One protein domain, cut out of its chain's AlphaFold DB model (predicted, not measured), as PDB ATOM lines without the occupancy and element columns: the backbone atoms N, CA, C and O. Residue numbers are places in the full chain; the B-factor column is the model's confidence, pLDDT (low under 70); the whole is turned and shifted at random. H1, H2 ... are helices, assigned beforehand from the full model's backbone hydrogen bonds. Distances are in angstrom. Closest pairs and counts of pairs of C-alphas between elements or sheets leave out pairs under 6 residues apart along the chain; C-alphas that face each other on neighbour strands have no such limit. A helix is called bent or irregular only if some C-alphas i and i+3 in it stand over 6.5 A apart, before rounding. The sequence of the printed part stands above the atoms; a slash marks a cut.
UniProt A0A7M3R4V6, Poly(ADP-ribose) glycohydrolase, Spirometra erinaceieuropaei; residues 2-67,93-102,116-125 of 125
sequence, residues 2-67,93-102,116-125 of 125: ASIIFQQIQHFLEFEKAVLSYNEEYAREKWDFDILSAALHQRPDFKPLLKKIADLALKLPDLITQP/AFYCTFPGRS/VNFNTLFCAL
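What this domain is: This is residues 2 to 67, 93 to 102 and 116 to 125 of the 125 residues of the protein "Poly(ADP-ribose) glycohydrolase" of Spirometra erinaceieuropaei (UniProt A0A7M3R4V6). What shape does the backbone make? H5, the longest helix, and H4 meet near their ends as a V, and H2 lies over one side of that V with H1 beside it and H3 beyond its last residue, Ser 21, in two loosely packed layers. H7 packs on H4 within the V's layer, while the corner, residues 41 to 46, and the end with H6, residues 60 to 67, stick out. What is it made of, and how large is it? The printed part has 86 residues with seven named helices, H1 to H7 in chain order, and no named strand, and its class is all helix. It is compact, with a radius of gyration of the C-alphas of 13.0 A and spans of 37 by 30 by 20 A.

Where its parts are: Where is the longest helix? H5 is residues 44 to 57, 21.3 A from C-alpha 44 at (17.960, -3.989, -22.920) to C-alpha 57 at (22.816, -7.523, -2.503). It is only just irregular: C-alphas 45 and 48 are 6.9 A apart. Where are the others? H4 is residues 34 to 42, 12.2 A long, and H2 is residues 12 to 21, 14.2 A long. The shorter ones are H1, residues 2 to 6, from C-alpha 2 at (17.551, -15.773, -0.312); H3, residues 24 to 27; H6, residues 60 to 63; and H7, residues 119 to 122.

How they stand to each other: What stands near H5? H2 only just touches H5, with 3 pairs of C-alphas within 8 A, by residues 47 to 50 of H5 alone; the closest C-alphas, of Phe 12 and Lys 47, are 7.3 A apart, and the two run the same way at a steep tilt of 37 degrees, only just past shallow. H1 only just touches residues 51 to 55 of H5, also with 3 pairs; the C-alphas of Phe 6 and Ala 54 are closest, 5.7 A apart. H4 is close but not clearly touching, nearest at the C-alphas of Leu 40 and Lys 47, 6.2 A apart, at a steep tilt of 57 degrees, opposite ways. What of the rest? H7 touches H4, closest at the C-alphas of Leu 36 and Phe 122, 4.9 A apart. H3 is close to H2 but not clearly touching, and H6 and H5 meet only through their link. Are the helix backbones complete? Each O i to N i+4 pair is within hydrogen-bond range in H1, H2 and H4, and 5 of 10 are in H5; H3, H6 and H7 are too short for such a pair.

The domain as a whole: Where is the printed part cut? Residues 68 to 92 and 103 to 115 are not printed; C-alphas 67 and 93 are 16.3 A apart, and C-alphas 102 and 116 are 7.8 A apart. Where is the model less sure? Residues 2 to 7, 25 to 30, 100 to 102 and 124 to 125 have pLDDT under 70.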
ATOM      1  N   ALA A   2      17.337 -16.790   0.731       50.75
ATOM      2  CA  ALA A   2      17.551 -15.773  -0.312       50.75
ATOM      3  C   ALA A   2      18.853 -15.968  -1.124       50.75
ATOM      4  O   ALA A   2      18.859 -15.771  -2.333       50.75
ATOM      5  N   SER A   3      19.935 -16.444  -0.491       58.19
ATOM      6  CA  SER A   3      21.252 -16.578  -1.131       58.19
ATOM      7  C   SER A   3      21.296 -17.483  -2.369       58.19
ATOM      8  O   SER A   3      22.035 -17.191  -3.302       58.19
ATOM      9  N   ILE A   4      20.504 -18.558  -2.399       57.59
ATOM     10  CA  ILE A   4      20.472 -19.510  -3.523       57.59
ATOM     11  C   ILE A   4      19.700 -18.919  -4.708       57.59
ATOM     12  O   ILE A   4      20.077 -19.105  -5.861       57.59
ATOM     13  N   ILE A   5      18.646 -18.157  -4.416       61.09
ATOM     14  CA  ILE A   5      17.742 -17.582  -5.415       61.09
ATOM     15  C   ILE A   5      18.470 -16.504  -6.230       61.09
ATOM     16  O   ILE A   5      18.390 -16.483  -7.456       61.09
ATOM     17  N   PHE A   6      19.274 -15.673  -5.566       66.50
ATOM     18  CA  PHE A   6      20.071 -14.630  -6.215       66.50
ATOM     19  C   PHE A   6      21.122 -15.147  -7.203       66.50
ATOM     20  O   PHE A   6      21.452 -14.458  -8.169       66.50
ATOM     21  N   GLN A   7      21.646 -16.358  -6.998       63.12
ATOM     22  CA  GLN A   7      22.680 -16.921  -7.872       63.12
ATOM     23  C   GLN A   7      22.156 -17.251  -9.276       63.12
ATOM     24  O   GLN A   7      22.941 -17.304 -10.225       63.12
ATOM     25  N   GLN A   8      20.841 -17.422  -9.423       71.31
ATOM     26  CA  GLN A   8      20.198 -17.801 -10.682       71.31
ATOM     27  C   GLN A   8      19.687 -16.602 -11.495       71.31
ATOM     28  O   GLN A   8      19.220 -16.791 -12.615       71.31
ATOM     29  N   ILE A   9      19.790 -15.371 -10.981       76.38
ATOM     30  CA  ILE A   9      19.170 -14.197 -11.612       76.38
ATOM     31  C   ILE A   9      19.982 -13.728 -12.819       76.38
ATOM     32  O   ILE A   9      20.857 -12.875 -12.707       76.38
ATOM     33  N   GLN A  10      19.692 -14.298 -13.987       74.25
ATOM     34  CA  GLN A  10      20.299 -13.905 -15.263       74.25
ATOM     35  C   GLN A  10      19.356 -13.036 -16.099       74.25
ATOM     36  O   GLN A  10      19.814 -12.149 -16.825       74.25
ATOM     37  N   HIS A  11      18.043 -13.248 -15.975       83.38
ATOM     38  CA  HIS A  11      17.037 -12.501 -16.711       83.38
ATOM     39  C   HIS A  11      15.896 -12.028 -15.803       83.38
ATOM     40  O   HIS A  11      15.828 -12.308 -14.605       83.38
ATOM     41  N   PHE A  12      15.015 -11.224 -16.397       88.94
ATOM     42  CA  PHE A  12      13.891 -10.598 -15.710       88.94
ATOM     43  C   PHE A  12      12.926 -11.621 -15.093       88.94
ATOM     44  O   PHE A  12      12.412 -11.395 -14.004       88.94
ATOM     45  N   LEU A  13      12.726 -12.772 -15.740       89.06
ATOM     46  CA  LEU A  13      11.834 -13.808 -15.221       89.06
ATOM     47  C   LEU A  13      12.353 -14.403 -13.904       89.06
ATOM     48  O   LEU A  13      11.570 -14.668 -12.994       89.06
ATOM     49  N   GLU A  14      13.662 -14.623 -13.783       90.25
ATOM     50  CA  GLU A  14      14.273 -15.081 -12.535       90.25
ATOM     51  C   GLU A  14      14.228 -13.994 -11.460       90.25
ATOM     52  O   GLU A  14      14.010 -14.319 -10.296       90.25
ATOM     53  N   PHE A  15      14.373 -12.720 -11.843       92.19
ATOM     54  CA  PHE A  15      14.166 -11.586 -10.939       92.19
ATOM     55  C   PHE A  15      12.748 -11.591 -10.350       92.19
ATOM     56  O   PHE A  15      12.590 -11.582  -9.131       92.19
ATOM     57  N   GLU A  16      11.722 -11.659 -11.197       91.12
ATOM     58  CA  GLU A  16      10.318 -11.634 -10.776       91.12
ATOM     59  C   GLU A  16       9.985 -12.822  -9.863       91.12
ATOM     60  O   GLU A  16       9.478 -12.646  -8.752       91.12
ATOM     61  N   LYS A  17      10.364 -14.037 -10.283       88.94
ATOM     62  CA  LYS A  17      10.189 -15.254  -9.474       88.94
ATOM     63  C   LYS A  17      10.882 -15.143  -8.123       88.94
ATOM     64  O   LYS A  17      10.312 -15.558  -7.115       88.94
ATOM     65  N   ALA A  18      12.098 -14.595  -8.099       89.38
ATOM     66  CA  ALA A  18      12.835 -14.379  -6.868       89.38
ATOM     67  C   ALA A  18      12.045 -13.471  -5.925       89.38
ATOM     68  O   ALA A  18      11.686 -13.917  -4.837       89.38
ATOM     69  N   VAL A  19      11.711 -12.253  -6.366       89.25
ATOM     70  CA  VAL A  19      11.022 -11.252  -5.538       89.25
ATOM     71  C   VAL A  19       9.712 -11.784  -4.969       89.25
ATOM     72  O   VAL A  19       9.460 -11.624  -3.772       89.25
ATOM     73  N   LEU A  20       8.912 -12.473  -5.785       87.38
ATOM     74  CA  LEU A  20       7.637 -13.042  -5.349       87.38
ATOM     75  C   LEU A  20       7.812 -14.185  -4.334       87.38
ATOM     76  O   LEU A  20       7.049 -14.255  -3.373       87.38
ATOM     77  N   SER A  21       8.833 -15.037  -4.490       86.69
ATOM     78  CA  SER A  21       9.035 -16.225  -3.637       86.69
ATOM     79  C   SER A  21       9.281 -15.921  -2.155       86.69
ATOM     80  O   SER A  21       8.965 -16.739  -1.299       86.69
ATOM     81  N   TYR A  22       9.843 -14.754  -1.825       85.50
ATOM     82  CA  TYR A  22      10.056 -14.331  -0.433       85.50
ATOM     83  C   TYR A  22       9.118 -13.202   0.008       85.50
ATOM     84  O   TYR A  22       9.221 -12.733   1.141       85.50
ATOM     85  N   ASN A  23       8.176 -12.794  -0.850       82.44
ATOM     86  CA  ASN A  23       7.120 -11.827  -0.544       82.44
ATOM     87  C   ASN A  23       5.712 -12.427  -0.748       82.44
ATOM     88  O   ASN A  23       4.770 -11.696  -1.054       82.44
ATOM     89  N   GLU A  24       5.541 -13.743  -0.563       73.81
ATOM     90  CA  GLU A  24       4.280 -14.464  -0.833       73.81
ATOM     91  C   GLU A  24       3.043 -13.847  -0.149       73.81
ATOM     92  O   GLU A  24       1.934 -13.918  -0.678       73.81
ATOM     93  N   GLU A  25       3.217 -13.208   1.014       66.62
ATOM     94  CA  GLU A  25       2.141 -12.512   1.732       66.62
ATOM     95  C   GLU A  25       1.591 -11.302   0.953       66.62
ATOM     96  O   GLU A  25       0.387 -11.053   0.987       66.62
ATOM     97  N   TYR A  26       2.448 -10.603   0.203       62.66
ATOM     98  CA  TYR A  26       2.102  -9.448  -0.636       62.66
ATOM     99  C   TYR A  26       1.737  -9.850  -2.071       62.66
ATOM    100  O   TYR A  26       0.979  -9.152  -2.739       62.66
ATOM    101  N   ALA A  27       2.209 -11.012  -2.538       58.03
ATOM    102  CA  ALA A  27       1.873 -11.547  -3.859       58.03
ATOM    103  C   ALA A  27       0.359 -11.784  -4.048       58.03
ATOM    104  O   ALA A  27      -0.134 -11.791  -5.176       58.03
ATOM    105  N   ARG A  28      -0.405 -11.931  -2.952       56.59
ATOM    106  CA  ARG A  28      -1.872 -12.074  -2.989       56.59
ATOM    107  C   ARG A  28      -2.605 -10.811  -3.452       56.59
ATOM    108  O   ARG A  28      -3.724 -10.936  -3.941       56.59
ATOM    109  N   GLU A  29      -1.989  -9.635  -3.339       59.22
ATOM    110  CA  GLU A  29      -2.570  -8.347  -3.756       59.22
ATOM    111  C   GLU A  29      -2.116  -7.898  -5.156       59.22
ATOM    112  O   GLU A  29      -2.308  -6.746  -5.527       59.22
ATOM    113  N   LYS A  30      -1.618  -8.828  -5.986       64.62
ATOM    114  CA  LYS A  30      -1.300  -8.591  -7.405       64.62
ATOM    115  C   LYS A  30      -0.167  -7.573  -7.590       64.62
ATOM    116  O   LYS A  30      -0.306  -6.574  -8.282       64.62
ATOM    117  N   TRP A  31       0.974  -7.862  -6.973       77.31
ATOM    118  CA  TRP A  31       2.221  -7.159  -7.254       77.31
ATOM    119  C   TRP A  31       2.684  -7.492  -8.683       77.31
ATOM    120  O   TRP A  31       3.057  -8.634  -8.955       77.31
ATOM    121  N   ASP A  32       2.626  -6.512  -9.587       84.00
ATOM    122  CA  ASP A  32       3.140  -6.619 -10.957       84.00
ATOM    123  C   ASP A  32       4.520  -5.957 -11.118       84.00
ATOM    124  O   ASP A  32       4.991  -5.199 -10.268       84.00
ATOM    125  N   PHE A  33       5.185  -6.255 -12.230       90.81
ATOM    126  CA  PHE A  33       6.499  -5.710 -12.561       90.81
ATOM    127  C   PHE A  33       6.490  -5.041 -13.940       90.81
ATOM    128  O   PHE A  33       7.523  -4.993 -14.616       90.81
ATOM    129  N   ASP A  34       5.331  -4.546 -14.383       90.88
ATOM    130  CA  ASP A  34       5.117  -4.107 -15.761       90.88
ATOM    131  C   ASP A  34       5.994  -2.907 -16.123       90.88
ATOM    132  O   ASP A  34       6.587  -2.881 -17.206       90.88
ATOM    133  N   ILE A  35       6.164  -1.944 -15.208       93.50
ATOM    134  CA  ILE A  35       7.012  -0.766 -15.444       93.50
ATOM    135  C   ILE A  35       8.483  -1.166 -15.527       93.50
ATOM    136  O   ILE A  35       9.193  -0.717 -16.430       93.50
ATOM    137  N   LEU A  36       8.950  -2.049 -14.638       93.81
ATOM    138  CA  LEU A  36      10.329  -2.540 -14.697       93.81
ATOM    139  C   LEU A  36      10.573  -3.361 -15.970       93.81
ATOM    140  O   LEU A  36      11.597  -3.185 -16.636       93.81
ATOM    141  N   SER A  37       9.621  -4.222 -16.335       93.94
ATOM    142  CA  SER A  37       9.657  -4.989 -17.577       93.94
ATOM    143  C   SER A  37       9.744  -4.054 -18.780       93.94
ATOM    144  O   SER A  37      10.658  -4.184 -19.596       93.94
ATOM    145  N   ALA A  38       8.855  -3.061 -18.874       94.25
ATOM    146  CA  ALA A  38       8.838  -2.083 -19.958       94.25
ATOM    147  C   ALA A  38      10.152  -1.290 -20.036       94.25
ATOM    148  O   ALA A  38      10.715  -1.137 -21.124       94.25
ATOM    149  N   ALA A  39      10.696  -0.857 -18.894       94.19
ATOM    150  CA  ALA A  39      11.978  -0.162 -18.834       94.19
ATOM    151  C   ALA A  39      13.130  -1.031 -19.370       94.19
ATOM    152  O   ALA A  39      13.946  -0.553 -20.156       94.19
ATOM    153  N   LEU A  40      13.174  -2.321 -19.020       94.50
ATOM    154  CA  LEU A  40      14.186  -3.261 -19.520       94.50
ATOM    155  C   LEU A  40      13.976  -3.660 -20.988       94.50
ATOM    156  O   LEU A  40      14.931  -4.071 -21.651       94.50
ATOM    157  N   HIS A  41      12.753  -3.554 -21.509       94.69
ATOM    158  CA  HIS A  41      12.486  -3.684 -22.942       94.69
ATOM    159  C   HIS A  41      12.985  -2.460 -23.719       94.69
ATOM    160  O   HIS A  41      13.597  -2.629 -24.770       94.69
ATOM    161  N   GLN A  42      12.788  -1.246 -23.189       96.81
ATOM    162  CA  GLN A  42      13.309  -0.009 -23.789       96.81
ATOM    163  C   GLN A  42      14.836   0.114 -23.660       96.81
ATOM    164  O   GLN A  42      15.493   0.664 -24.543       96.81
ATOM    165  N   ARG A  43      15.407  -0.400 -22.565       95.88
ATOM    166  CA  ARG A  43      16.842  -0.371 -22.246       95.88
ATOM    167  C   ARG A  43      17.379  -1.782 -21.997       95.88
ATOM    168  O   ARG A  43      17.703  -2.141 -20.862       95.88
ATOM    169  N   PRO A  44      17.490  -2.611 -23.053       93.50
ATOM    170  CA  PRO A  44      17.960  -3.989 -22.920       93.50
ATOM    171  C   PRO A  44      19.410  -4.080 -22.430       93.50
ATOM    172  O   PRO A  44      19.789  -5.089 -21.835       93.50
ATOM    173  N   ASP A  45      20.201  -3.019 -22.609       94.62
ATOM    174  CA  ASP A  45      21.562  -2.878 -22.088       94.62
ATOM    175  C   ASP A  45      21.632  -2.897 -20.551       94.62
ATOM    176  O   ASP A  45      22.686  -3.191 -19.985       94.62
ATOM    177  N   PHE A  46      20.510  -2.665 -19.864       94.06
ATOM    178  CA  PHE A  46      20.416  -2.763 -18.408       94.06
ATOM    179  C   PHE A  46      20.059  -4.160 -17.896       94.06
ATOM    180  O   PHE A  46      20.230  -4.417 -16.706       94.06
ATOM    181  N   LYS A  47      19.653  -5.108 -18.752       92.94
ATOM    182  CA  LYS A  47      19.347  -6.487 -18.320       92.94
ATOM    183  C   LYS A  47      20.506  -7.157 -17.558       92.94
ATOM    184  O   LYS A  47      20.244  -7.725 -16.498       92.94
ATOM    185  N   PRO A  48      21.785  -7.034 -17.981       92.75
ATOM    186  CA  PRO A  48      22.908  -7.587 -17.220       92.75
ATOM    187  C   PRO A  48      23.109  -6.946 -15.838       92.75
ATOM    188  O   PRO A  48      23.800  -7.521 -14.994       92.75
ATOM    189  N   LEU A  49      22.546  -5.755 -15.586       94.44
ATOM    190  CA  LEU A  49      22.642  -5.106 -14.277       94.44
ATOM    191  C   LEU A  49      21.847  -5.855 -13.212       94.44
ATOM    192  O   LEU A  49      22.267  -5.818 -12.062       94.44
ATOM    193  N   LEU A  50      20.783  -6.587 -13.569       94.19
ATOM    194  CA  LEU A  50      20.021  -7.386 -12.604       94.19
ATOM    195  C   LEU A  50      20.951  -8.330 -11.832       94.19
ATOM    196  O   LEU A  50      21.003  -8.270 -10.601       94.19
ATOM    197  N   LYS A  51      21.786  -9.097 -12.546       93.44
ATOM    198  CA  LYS A  51      22.779  -9.986 -11.926       93.44
ATOM    199  C   LYS A  51      23.798  -9.225 -11.077       93.44
ATOM    200  O   LYS A  51      24.115  -9.653  -9.973       93.44
ATOM    201  N   LYS A  52      24.292  -8.077 -11.552       94.94
ATOM    202  CA  LYS A  52      25.277  -7.272 -10.802       94.94
ATOM    203  C   LYS A  52      24.696  -6.690  -9.511       94.94
ATOM    204  O   LYS A  52      25.386  -6.652  -8.497       94.94
ATOM    205  N   ILE A  53      23.434  -6.256  -9.537       96.31
ATOM    206  CA  ILE A  53      22.721  -5.766  -8.352       96.31
ATOM    207  C   ILE A  53      22.470  -6.934  -7.389       96.31
ATOM    208  O   ILE A  53      22.690  -6.775  -6.194       96.31
ATOM    209  N   ALA A  54      22.107  -8.120  -7.893       94.94
ATOM    210  CA  ALA A  54      21.971  -9.332  -7.078       94.94
ATOM    211  C   ALA A  54      23.287  -9.684  -6.367       94.94
ATOM    212  O   ALA A  54      23.304  -9.904  -5.158       94.94
ATOM    213  N   ASP A  55      24.401  -9.664  -7.099       94.69
ATOM    214  CA  ASP A  55      25.731  -9.933  -6.547       94.69
ATOM    215  C   ASP A  55      26.124  -8.939  -5.461       94.69
ATOM    216  O   ASP A  55      26.768  -9.311  -4.482       94.69
ATOM    217  N   LEU A  56      25.729  -7.674  -5.608       96.94
ATOM    218  CA  LEU A  56      25.951  -6.672  -4.578       96.94
ATOM    219  C   LEU A  56      25.028  -6.878  -3.370       96.94
ATOM    220  O   LEU A  56      25.491  -6.749  -2.238       96.94
ATOM    221  N   ALA A  57      23.759  -7.236  -3.583       96.19
ATOM    222  CA  ALA A  57      22.816  -7.523  -2.503       96.19
ATOM    223  C   ALA A  57      23.284  -8.705  -1.637       96.19
ATOM    224  O   ALA A  57      23.186  -8.652  -0.413       96.19
ATOM    225  N   LEU A  58      23.872  -9.730  -2.263       95.12
ATOM    226  CA  LEU A  58      24.430 -10.905  -1.590       95.12
ATOM    227  C   LEU A  58      25.603 -10.601  -0.651       95.12
ATOM    228  O   LEU A  58      25.857 -11.392   0.252       95.12
ATOM    229  N   LYS A  59      26.292  -9.468  -0.829       96.38
ATOM    230  CA  LYS A  59      27.401  -9.040   0.040       96.38
ATOM    231  C   LYS A  59      26.941  -8.396   1.348       96.38
ATOM    232  O   LYS A  59      27.782  -7.961   2.128       96.38
ATOM    233  N   LEU A  60      25.632  -8.313   1.601       95.69
ATOM    234  CA  LEU A  60      25.081  -7.689   2.804       95.69
ATOM    235  C   LEU A  60      25.716  -8.179   4.120       95.69
ATOM    236  O   LEU A  60      26.119  -7.310   4.888       95.69
ATOM    237  N   PRO A  61      25.875  -9.493   4.394       95.31
ATOM    238  CA  PRO A  61      26.490  -9.943   5.648       95.31
ATOM    239  C   PRO A  61      27.974  -9.567   5.772       95.31
ATOM    240  O   PRO A  61      28.465  -9.403   6.885       95.31
ATOM    241  N   ASP A  62      28.676  -9.393   4.649       96.75
ATOM    242  CA  ASP A  62      30.098  -9.036   4.632       96.75
ATOM    243  C   ASP A  62      30.316  -7.517   4.734       96.75
ATOM    244  O   ASP A  62      31.311  -7.059   5.296       96.75
ATOM    245  N   LEU A  63      29.399  -6.718   4.174       97.12
ATOM    246  CA  LEU A  63      29.492  -5.251   4.128       97.12
ATOM    247  C   LEU A  63      28.788  -4.568   5.309       97.12
ATOM    248  O   LEU A  63      29.231  -3.512   5.770       97.12
ATOM    249  N   ILE A  64      27.693  -5.152   5.796       96.69
ATOM    250  CA  ILE A  64      26.903  -4.675   6.935       96.69
ATOM    251  C   ILE A  64      27.078  -5.680   8.074       96.69
ATOM    252  O   ILE A  64      26.225  -6.520   8.347       96.69
ATOM    253  N   THR A  65      28.234  -5.601   8.726       95.44
ATOM    254  CA  THR A  65      28.640  -6.533   9.789       95.44
ATOM    255  C   THR A  65      28.057  -6.185  11.156       95.44
ATOM    256  O   THR A  65      28.146  -6.982  12.090       95.44
ATOM    257  N   GLN A  66      27.459  -5.000  11.288       92.81
ATOM    258  CA  GLN A  66      26.794  -4.544  12.502       92.81
ATOM    259  C   GLN A  66      25.358  -4.103  12.201       92.81
ATOM    260  O   GLN A  66      25.094  -3.586  11.112       92.81
ATOM    261  N   PRO A  67      24.429  -4.267  13.160       90.38
ATOM    262  CA  PRO A  67      23.081  -3.729  13.035       90.38
ATOM    263  C   PRO A  67      23.102  -2.216  12.795       90.38
ATOM    264  O   PRO A  67      23.812  -1.482  13.481       90.38
ATOM    265  N   ALA A  93      17.082  -3.252  -1.289       95.12
ATOM    266  CA  ALA A  93      15.824  -2.532  -1.495       95.12
ATOM    267  C   ALA A  93      15.224  -2.775  -2.889       95.12
ATOM    268  O   ALA A  93      14.026  -3.033  -3.002       95.12
ATOM    269  N   PHE A  94      16.057  -2.761  -3.938       95.56
ATOM    270  CA  PHE A  94      15.656  -3.096  -5.306       95.56
ATOM    271  C   PHE A  94      15.075  -4.513  -5.380       95.56
ATOM    272  O   PHE A  94      14.007  -4.733  -5.938       95.56
ATOM    273  N   TYR A  95      15.721  -5.475  -4.727       93.81
ATOM    274  CA  TYR A  95      15.204  -6.838  -4.636       93.81
ATOM    275  C   TYR A  95      14.136  -7.038  -3.561       93.81
ATOM    276  O   TYR A  95      13.668  -8.154  -3.366       93.81
ATOM    277  N   CYS A  96      13.709  -5.985  -2.875       92.06
ATOM    278  CA  CYS A  96      12.652  -6.032  -1.875       92.06
ATOM    279  C   CYS A  96      12.879  -7.074  -0.762       92.06
ATOM    280  O   CYS A  96      11.963  -7.811  -0.392       92.06
ATOM    281  N   THR A  97      14.109  -7.170  -0.253       91.44
ATOM    282  CA  THR A  97      14.490  -8.160   0.770       91.44
ATOM    283  C   THR A  97      14.331  -7.656   2.204       91.44
ATOM    284  O   THR A  97      14.521  -8.436   3.139       91.44
ATOM    285  N   PHE A  98      13.965  -6.385   2.418       87.88
ATOM    286  CA  PHE A  98      13.683  -5.888   3.765       87.88
ATOM    287  C   PHE A  98      12.314  -6.407   4.241       87.88
ATOM    288  O   PHE A  98      11.288  -6.053   3.652       87.88
ATOM    289  N   PRO A  99      12.263  -7.235   5.300       79.12
ATOM    290  CA  PRO A  99      11.027  -7.870   5.742       79.12
ATOM    291  C   PRO A  99      10.028  -6.842   6.284       79.12
ATOM    292  O   PRO A  99      10.407  -5.877   6.951       79.12
ATOM    293  N   GLY A 100       8.737  -7.052   6.010       66.00
ATOM    294  CA  GLY A 100       7.659  -6.188   6.508       66.00
ATOM    295  C   GLY A 100       7.655  -4.771   5.918       66.00
ATOM    296  O   GLY A 100       7.072  -3.864   6.510       66.00
ATOM    297  N   ARG A 101       8.337  -4.550   4.784       63.66
ATOM    298  CA  ARG A 101       8.496  -3.230   4.149       63.66
ATOM    299  C   ARG A 101       7.998  -3.158   2.694       63.66
ATOM    300  O   ARG A 101       8.293  -2.172   2.027       63.66
ATOM    301  N   SER A 102       7.243  -4.158   2.223       57.78
ATOM    302  CA  SER A 102       6.770  -4.278   0.825       57.78
ATOM    303  C   SER A 102       5.293  -3.901   0.590       57.78
ATOM    304  O   SER A 102       4.749  -4.232  -0.456       57.78
ATOM    305  N   VAL A 116      11.059   1.163   2.298       88.56
ATOM    306  CA  VAL A 116      12.428   1.044   1.769       88.56
ATOM    307  C   VAL A 116      12.488   0.179   0.516       88.56
ATOM    308  O   VAL A 116      13.320   0.435  -0.345       88.56
ATOM    309  N   ASN A 117      11.609  -0.818   0.386       90.25
ATOM    310  CA  ASN A 117      11.574  -1.686  -0.784       90.25
ATOM    311  C   ASN A 117      11.035  -0.936  -2.004       90.25
ATOM    312  O   ASN A 117      10.213  -0.029  -1.887       90.25
ATOM    313  N   PHE A 118      11.516  -1.321  -3.183       92.12
ATOM    314  CA  PHE A 118      11.221  -0.626  -4.440       92.12
ATOM    315  C   PHE A 118       9.974  -1.165  -5.143       92.12
ATOM    316  O   PHE A 118       9.742  -0.857  -6.307       92.12
ATOM    317  N   ASN A 119       9.154  -1.950  -4.446       86.25
ATOM    318  CA  ASN A 119       7.988  -2.617  -5.008       86.25
ATOM    319  C   ASN A 119       7.065  -1.661  -5.774       86.25
ATOM    320  O   ASN A 119       6.675  -1.955  -6.898       86.25
ATOM    321  N   THR A 120       6.809  -0.473  -5.221       85.50
ATOM    322  CA  THR A 120       5.956   0.548  -5.845       85.50
ATOM    323  C   THR A 120       6.564   1.196  -7.091       85.50
ATOM    324  O   THR A 120       5.835   1.821  -7.852       85.50
ATOM    325  N   LEU A 121       7.875   1.062  -7.323       89.94
ATOM    326  CA  LEU A 121       8.541   1.555  -8.534       89.94
ATOM    327  C   LEU A 121       8.402   0.586  -9.715       89.94
ATOM    328  O   LEU A 121       8.680   0.971 -10.850       89.94
ATOM    329  N   PHE A 122       8.039  -0.673  -9.458       89.38
ATOM    330  CA  PHE A 122       7.939  -1.706 -10.491       89.38
ATOM    331  C   PHE A 122       6.545  -1.804 -11.100       89.38
ATOM    332  O   PHE A 122       6.430  -2.238 -12.247       89.38
ATOM    333  N   CYS A 123       5.530  -1.389 -10.344       82.69
ATOM    334  CA  CYS A 123       4.127  -1.507 -10.712       82.69
ATOM    335  C   CYS A 123       3.639  -0.316 -11.539       82.69
ATOM    336  O   CYS A 123       4.038   0.828 -11.299       82.69
ATOM    337  N   ALA A 124       2.718  -0.577 -12.466       64.69
ATOM    338  CA  ALA A 124       1.851   0.464 -13.005       64.69
ATOM    339  C   ALA A 124       0.701   0.675 -12.005       64.69
ATOM    340  O   ALA A 124      -0.026  -0.267 -11.707       64.69
ATOM    341  N   LEU A 125       0.590   1.881 -11.436       54.09
ATOM    342  CA  LEU A 125      -0.482   2.244 -10.495       54.09
ATOM    343  C   LEU A 125      -1.886   2.017 -11.076       54.09
ATOM    344  O   LEU A 125      -2.086   2.339 -12.271       54.09
TER     345      LEU A 125